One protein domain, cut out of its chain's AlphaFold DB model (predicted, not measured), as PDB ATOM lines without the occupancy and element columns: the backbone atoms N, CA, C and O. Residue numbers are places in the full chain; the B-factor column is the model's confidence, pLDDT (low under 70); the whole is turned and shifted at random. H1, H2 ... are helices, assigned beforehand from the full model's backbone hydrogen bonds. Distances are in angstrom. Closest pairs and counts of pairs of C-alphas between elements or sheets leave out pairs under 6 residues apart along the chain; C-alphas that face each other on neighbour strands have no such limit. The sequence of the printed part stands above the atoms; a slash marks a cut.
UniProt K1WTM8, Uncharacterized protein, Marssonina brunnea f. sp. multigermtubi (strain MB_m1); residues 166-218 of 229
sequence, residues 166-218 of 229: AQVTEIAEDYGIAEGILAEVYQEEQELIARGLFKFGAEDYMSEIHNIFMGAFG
ATOM      1  N   ALA A 166     141.398 166.101 116.048       86.38
ATOM      2  CA  ALA A 166     141.826 166.966 117.145       86.38
ATOM      3  C   ALA A 166     140.970 166.744 118.406       86.38
ATOM      4  O   ALA A 166     141.532 166.500 119.466       86.38
ATOM      5  N   GLN A 167     139.637 166.696 118.276       90.00
ATOM      6  CA  GLN A 167     138.724 166.353 119.383       90.00
ATOM      7  C   GLN A 167     138.967 164.939 119.935       90.00
ATOM      8  O   GLN A 167     138.958 164.730 121.142       90.00
ATOM      9  N   VAL A 168     139.207 163.946 119.070       87.19
ATOM     10  CA  VAL A 168     139.543 162.580 119.512       87.19
ATOM     11  C   VAL A 168     140.889 162.545 120.239       87.19
ATOM     12  O   VAL A 168     141.045 161.748 121.156       87.19
ATOM     13  N   THR A 169     141.839 163.405 119.866       85.12
ATOM     14  CA  THR A 169     143.142 163.524 120.540       85.12
ATOM     15  C   THR A 169     142.992 164.195 121.906       85.12
ATOM     16  O   THR A 169     143.482 163.651 122.884       85.12
ATOM     17  N   GLU A 170     142.233 165.291 121.993       86.38
ATOM     18  CA  GLU A 170     141.859 165.970 123.245       86.38
ATOM     19  C   GLU A 170     141.196 164.994 124.236       86.38
ATOM     20  O   GLU A 170     141.660 164.824 125.360       86.38
ATOM     21  N   ILE A 171     140.195 164.229 123.781       82.50
ATOM     22  CA  ILE A 171     139.557 163.172 124.584       82.50
ATOM     23  C   ILE A 171     140.555 162.049 124.931       82.50
ATOM     24  O   ILE A 171     140.531 161.512 126.036       82.50
ATOM     25  N   ALA A 172     141.442 161.657 124.015       83.38
ATOM     26  CA  ALA A 172     142.440 160.626 124.296       83.38
ATOM     27  C   ALA A 172     143.506 161.077 125.308       83.38
ATOM     28  O   ALA A 172     144.100 160.213 125.948       83.38
ATOM     29  N   GLU A 173     143.734 162.382 125.473       78.31
ATOM     30  CA  GLU A 173     144.594 162.958 126.511       78.31
ATOM     31  C   GLU A 173     143.844 163.059 127.852       78.31
ATOM     32  O   GLU A 173     144.344 162.553 128.855       78.31
ATOM     33  N   ASP A 174     142.603 163.563 127.867       75.56
ATOM     34  CA  ASP A 174     141.755 163.654 129.075       75.56
ATOM     35  C   ASP A 174     141.496 162.291 129.753       75.56
ATOM     36  O   ASP A 174     141.397 162.194 130.979       75.56
ATOM     37  N   TYR A 175     141.379 161.220 128.959       69.12
ATOM     38  CA  TYR A 175     141.168 159.845 129.437       69.12
ATOM     39  C   TYR A 175     142.437 158.969 129.338       69.12
ATOM     40  O   TYR A 175     142.410 157.781 129.680       69.12
ATOM     41  N   GLY A 176     143.556 159.525 128.866       64.81
ATOM     42  CA  GLY A 176     144.784 158.795 128.554       64.81
ATOM     43  C   GLY A 176     145.701 158.622 129.754       64.81
ATOM     44  O   GLY A 176     146.425 159.541 130.107       64.81
ATOM     45  N   ILE A 177     145.725 157.417 130.338       59.97
ATOM     46  CA  ILE A 177     146.541 157.081 131.524       59.97
ATOM     47  C   ILE A 177     146.385 158.164 132.602       59.97
ATOM     48  O   ILE A 177     147.329 158.884 132.920       59.97
ATOM     49  N   ALA A 178     145.174 158.272 133.156       61.88
ATOM     50  CA  ALA A 178     144.891 159.186 134.256       61.88
ATOM     51  C   ALA A 178     146.019 159.146 135.303       61.88
ATOM     52  O   ALA A 178     146.449 158.059 135.690       61.88
ATOM     53  N   GLU A 179     146.458 160.309 135.793       62.06
ATOM     54  CA  GLU A 179     147.545 160.454 136.785       62.06
ATOM     55  C   GLU A 179     147.393 159.501 137.992       62.06
ATOM     56  O   GLU A 179     148.376 159.011 138.547       62.06
ATOM     57  N   GLY A 180     146.150 159.152 138.351       60.38
ATOM     58  CA  GLY A 180     145.837 158.126 139.348       60.38
ATOM     59  C   GLY A 180     146.347 156.716 139.013       60.38
ATOM     60  O   GLY A 180     146.868 156.058 139.903       60.38
ATOM     61  N   ILE A 181     146.275 156.269 137.753       65.06
ATOM     62  CA  ILE A 181     146.814 154.972 137.294       65.06
ATOM     63  C   ILE A 181     148.342 154.974 137.400       65.06
ATOM     64  O   ILE A 181     148.938 153.989 137.828       65.06
ATOM     65  N   LEU A 182     148.995 156.083 137.037       63.75
ATOM     66  CA  LEU A 182     150.447 156.197 137.161       63.75
ATOM     67  C   LEU A 182     150.877 156.167 138.640       63.75
ATOM     68  O   LEU A 182     151.809 155.446 138.996       63.75
ATOM     69  N   ALA A 183     150.161 156.884 139.511       67.75
ATOM     70  CA  ALA A 183     150.376 156.852 140.956       67.75
ATOM     71  C   ALA A 183     150.104 155.463 141.572       67.75
ATOM     72  O   ALA A 183     150.868 155.017 142.429       67.75
ATOM     73  N   GLU A 184     149.065 154.760 141.116       72.19
ATOM     74  CA  GLU A 184     148.727 153.393 141.531       72.19
ATOM     75  C   GLU A 184     149.827 152.398 141.135       72.19
ATOM     76  O   GLU A 184     150.288 151.634 141.980       72.19
ATOM     77  N   VAL A 185     150.345 152.478 139.902       75.31
ATOM     78  CA  VAL A 185     151.473 151.652 139.430       75.31
ATOM     79  C   VAL A 185     152.751 151.913 140.237       75.31
ATOM     80  O   VAL A 185     153.460 150.967 140.585       75.31
ATOM     81  N   TYR A 186     153.050 153.170 140.588       79.19
ATOM     82  CA  TYR A 186     154.184 153.477 141.471       79.19
ATOM     83  C   TYR A 186     153.987 152.927 142.890       79.19
ATOM     84  O   TYR A 186     154.934 152.400 143.477       79.19
ATOM     85  N   GLN A 187     152.776 153.017 143.443       84.19
ATOM     86  CA  GLN A 187     152.454 152.458 144.757       84.19
ATOM     87  C   GLN A 187     152.561 150.921 144.756       84.19
ATOM     88  O   GLN A 187     153.156 150.350 145.673       84.19
ATOM     89  N   GLU A 188     152.063 150.253 143.710       81.88
ATOM     90  CA  GLU A 188     152.174 148.803 143.527       81.88
ATOM     91  C   GLU A 188     153.642 148.352 143.421       81.88
ATOM     92  O   GLU A 188     154.054 147.421 144.121       81.88
ATOM     93  N   GLU A 189     154.465 149.033 142.609       83.88
ATOM     94  CA  GLU A 189     155.894 148.714 142.477       83.88
ATOM     95  C   GLU A 189     156.610 148.771 143.840       83.88
ATOM     96  O   GLU A 189     157.365 147.856 144.188       83.88
ATOM     97  N   GLN A 190     156.322 149.793 144.649       85.38
ATOM     98  CA  GLN A 190     156.918 149.948 145.977       85.38
ATOM     99  C   GLN A 190     156.488 148.833 146.945       85.38
ATOM    100  O   GLN A 190     157.316 148.342 147.719       85.38
ATOM    101  N   GLU A 191     155.236 148.364 146.884       88.56
ATOM    102  CA  GLU A 191     154.806 147.203 147.669       88.56
ATOM    103  C   GLU A 191     155.477 145.896 147.227       88.56
ATOM    104  O   GLU A 191     155.803 145.049 148.063       88.56
ATOM    105  N   LEU A 192     155.682 145.701 145.923       88.81
ATOM    106  CA  LEU A 192     156.331 144.503 145.388       88.81
ATOM    107  C   LEU A 192     157.809 144.443 145.799       88.81
ATOM    108  O   LEU A 192     158.278 143.386 146.234       88.81
ATOM    109  N   ILE A 193     158.500 145.587 145.786       89.31
ATOM    110  CA  ILE A 193     159.855 145.737 146.334       89.31
ATOM    111  C   ILE A 193     159.862 145.470 147.847       89.31
ATOM    112  O   ILE A 193     160.700 144.705 148.330       89.31
ATOM    113  N   ALA A 194     158.901 146.012 148.608       90.81
ATOM    114  CA  ALA A 194     158.786 145.775 150.052       90.81
ATOM    115  C   ALA A 194     158.509 144.297 150.403       90.81
ATOM    116  O   ALA A 194     158.980 143.798 151.427       90.81
ATOM    117  N   ARG A 195     157.801 143.564 149.533       90.56
ATOM    118  CA  ARG A 195     157.601 142.103 149.619       90.56
ATOM    119  C   ARG A 195     158.851 141.293 149.220       90.56
ATOM    120  O   ARG A 195     158.823 140.063 149.294       90.56
ATOM    121  N   GLY A 196     159.942 141.950 148.819       87.62
ATOM    122  CA  GLY A 196     161.204 141.325 148.421       87.62
ATOM    123  C   GLY A 196     161.199 140.739 147.006       87.62
ATOM    124  O   GLY A 196     162.013 139.858 146.715       87.62
ATOM    125  N   LEU A 197     160.279 141.178 146.140       86.25
ATOM    126  CA  LEU A 197     160.301 140.850 144.716       86.25
ATOM    127  C   LEU A 197     161.137 141.898 143.972       86.25
ATOM    128  O   LEU A 197     161.141 143.077 144.314       86.25
ATOM    129  N   PHE A 198     161.851 141.454 142.940       80.69
ATOM    130  CA  PHE A 198     162.744 142.299 142.150       80.69
ATOM    131  C   PHE A 198     162.215 142.442 140.723       80.69
ATOM    132  O   PHE A 198     161.674 141.490 140.154       80.69
ATOM    133  N   LYS A 199     162.403 143.631 140.147       82.88
ATOM    134  CA  LYS A 199     162.145 143.922 138.735       82.88
ATOM    135  C   LYS A 199     163.377 143.524 137.919       82.88
ATOM    136  O   LYS A 199     164.463 144.024 138.189       82.88
ATOM    137  N   PHE A 200     163.195 142.653 136.929       83.44
ATOM    138  CA  PHE A 200     164.246 142.226 136.000       83.44
ATOM    139  C   PHE A 200     163.901 142.663 134.573       83.44
ATOM    140  O   PHE A 200     162.738 142.590 134.164       83.44
ATOM    141  N   GLY A 201     164.902 143.119 133.819       88.56
ATOM    142  CA  GLY A 201     164.819 143.244 132.368       88.56
ATOM    143  C   GLY A 201     164.739 141.875 131.688       88.56
ATOM    144  O   GLY A 201     164.997 140.836 132.304       88.56
ATOM    145  N   ALA A 202     164.401 141.861 130.397       89.38
ATOM    146  CA  ALA A 202     164.446 140.623 129.616       89.38
ATOM    147  C   ALA A 202     165.899 140.130 129.501       89.38
ATOM    148  O   ALA A 202     166.179 138.947 129.671       89.38
ATOM    149  N   GLU A 203     166.820 141.067 129.297       89.31
ATOM    150  CA  GLU A 203     168.268 140.920 129.335       89.31
ATOM    151  C   GLU A 203     168.776 140.316 130.657       89.31
ATOM    152  O   GLU A 203     169.504 139.320 130.627       89.31
ATOM    153  N   ASP A 204     168.336 140.835 131.809       89.19
ATOM    154  CA  ASP A 204     168.742 140.321 133.123       89.19
ATOM    155  C   ASP A 204     168.256 138.882 133.322       89.19
ATOM    156  O   ASP A 204     169.044 138.001 133.677       89.19
ATOM    157  N   TYR A 205     166.974 138.627 133.031       87.12
ATOM    158  CA  TYR A 205     166.373 137.295 133.113       87.12
ATOM    159  C   TYR A 205     167.107 136.296 132.215       87.12
ATOM    160  O   TYR A 205     167.484 135.219 132.682       87.12
ATOM    161  N   MET A 206     167.377 136.669 130.958       88.75
ATOM    162  CA  MET A 206     168.144 135.845 130.023       88.75
ATOM    163  C   MET A 206     169.542 135.530 130.565       88.75
ATOM    164  O   MET A 206     169.979 134.388 130.455       88.75
ATOM    165  N   SER A 207     170.225 136.489 131.199       87.25
ATOM    166  CA  SER A 207     171.547 136.258 131.797       87.25
ATOM    167  C   SER A 207     171.510 135.297 132.999       87.25
ATOM    168  O   SER A 207     172.366 134.411 133.101       87.25
ATOM    169  N   GLU A 208     170.496 135.400 133.871       86.06
ATOM    170  CA  GLU A 208     170.331 134.522 135.039       86.06
ATOM    171  C   GLU A 208     170.010 133.085 134.606       86.06
ATOM    172  O   GLU A 208     170.657 132.140 135.074       86.06
ATOM    173  N   ILE A 209     169.080 132.903 133.658       87.88
ATOM    174  CA  ILE A 209     168.763 131.562 133.148       87.88
ATOM    175  C   ILE A 209     169.882 130.986 132.282       87.88
ATOM    176  O   ILE A 209     170.048 129.772 132.290       87.88
ATOM    177  N   HIS A 210     170.677 131.799 131.576       86.56
ATOM    178  CA  HIS A 210     171.757 131.303 130.717       86.56
ATOM    179  C   HIS A 210     172.819 130.542 131.520       86.56
ATOM    180  O   HIS A 210     173.257 129.473 131.105       86.56
ATOM    181  N   ASN A 211     173.181 131.028 132.712       81.88
ATOM    182  CA  ASN A 211     174.115 130.322 133.593       81.88
ATOM    183  C   ASN A 211     173.552 128.967 134.073       81.88
ATOM    184  O   ASN A 211     174.257 127.957 134.082       81.88
ATOM    185  N   ILE A 212     172.259 128.919 134.418       86.50
ATOM    186  CA  ILE A 212     171.567 127.674 134.796       86.50
ATOM    187  C   ILE A 212     171.482 126.723 133.594       86.50
ATOM    188  O   ILE A 212     171.731 125.528 133.732       86.50
ATOM    189  N   PHE A 213     171.173 127.255 132.411       83.50
ATOM    190  CA  PHE A 213     171.049 126.518 131.161       83.50
ATOM    191  C   PHE A 213     172.382 125.879 130.756       83.50
ATOM    192  O   PHE A 213     172.425 124.672 130.542       83.50
ATOM    193  N   MET A 214     173.488 126.634 130.758       81.31
ATOM    194  CA  MET A 214     174.822 126.074 130.502       81.31
ATOM    195  C   MET A 214     175.231 125.030 131.550       81.31
ATOM    196  O   MET A 214     175.867 124.039 131.205       81.31
ATOM    197  N   GLY A 215     174.846 125.211 132.819       80.88
ATOM    198  CA  GLY A 215     175.106 124.231 133.878       80.88
ATOM    199  C   GLY A 215     174.276 122.943 133.771       80.88
ATOM    200  O   GLY A 215     174.743 121.888 134.194       80.88
ATOM    201  N   ALA A 216     173.062 123.013 133.214       79.62
ATOM    202  CA  ALA A 216     172.140 121.880 133.097       79.62
ATOM    203  C   ALA A 216     172.235 121.136 131.753       79.62
ATOM    204  O   ALA A 216     172.053 119.921 131.719       79.62
ATOM    205  N   PHE A 217     172.516 121.852 130.661       77.31
ATOM    206  CA  PHE A 217     172.514 121.332 129.289       77.31
ATOM    207  C   PHE A 217     173.896 121.357 128.617       77.31
ATOM    208  O   PHE A 217     174.049 120.814 127.525       77.31
ATOM    209  N   GLY A 218     174.914 121.932 129.271       69.88
ATOM    210  CA  GLY A 218     176.261 122.073 128.719       69.88
ATOM    211  C   GLY A 218     176.350 123.108 127.588       69.88
ATOM    212  O   GLY A 218     175.373 123.801 127.287       69.88
TER     213      GLY A 218
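AT A GLANCE: This is residues 166 to 218 of the 229 residues of an uncharacterized protein of Marssonina brunnea f. sp. multigermtubi (strain MB_m1) (UniProt K1WTM8). Three helices are strung out one after another in an open, stretched chain with no core, none touching another. H1 and H2 follow each other in a slanting line, residues 195 to 201 step sideways, and H3 carries the length onward. The printed part has 53 residues with three named helices, H1, H2, H3, and no named strand; it is all helix and extended, radius of gyration of the C-alphas 19.3 A, spanning 59 by 29 by 10 A.

IN THESE COORDINATES: H1 is residues 166 to 174, from C-alpha 166 at (141.826, 166.966, 117.145), 12.4 A long. H2 is residues 179 to 194, 22.8 A. H3 is residues 202 to 217, 20.9 A, ending at C-alpha 217 at (172.514, 121.332, 129.289), with a kink of 29 degrees near Asn 211.

HOW THE PARTS SIT: H1 and H2 are apart, joined by a tight link of 4 residues. H2 and H3 are apart, joined by a short link of 7 residues. H1 and H3 are apart. Every O i to N i+4 pair is within hydrogen-bond range in H1 and H2; in H3, 10 of 12 are.

THE WHOLE: The C-alphas farthest apart, of Gln 167 and Gly 218, are 58.8 A apart. The printed part has no cut and no long link. Mean pLDDT of the printed part is 80.8; residues 175 to 183 and 218 are under 70.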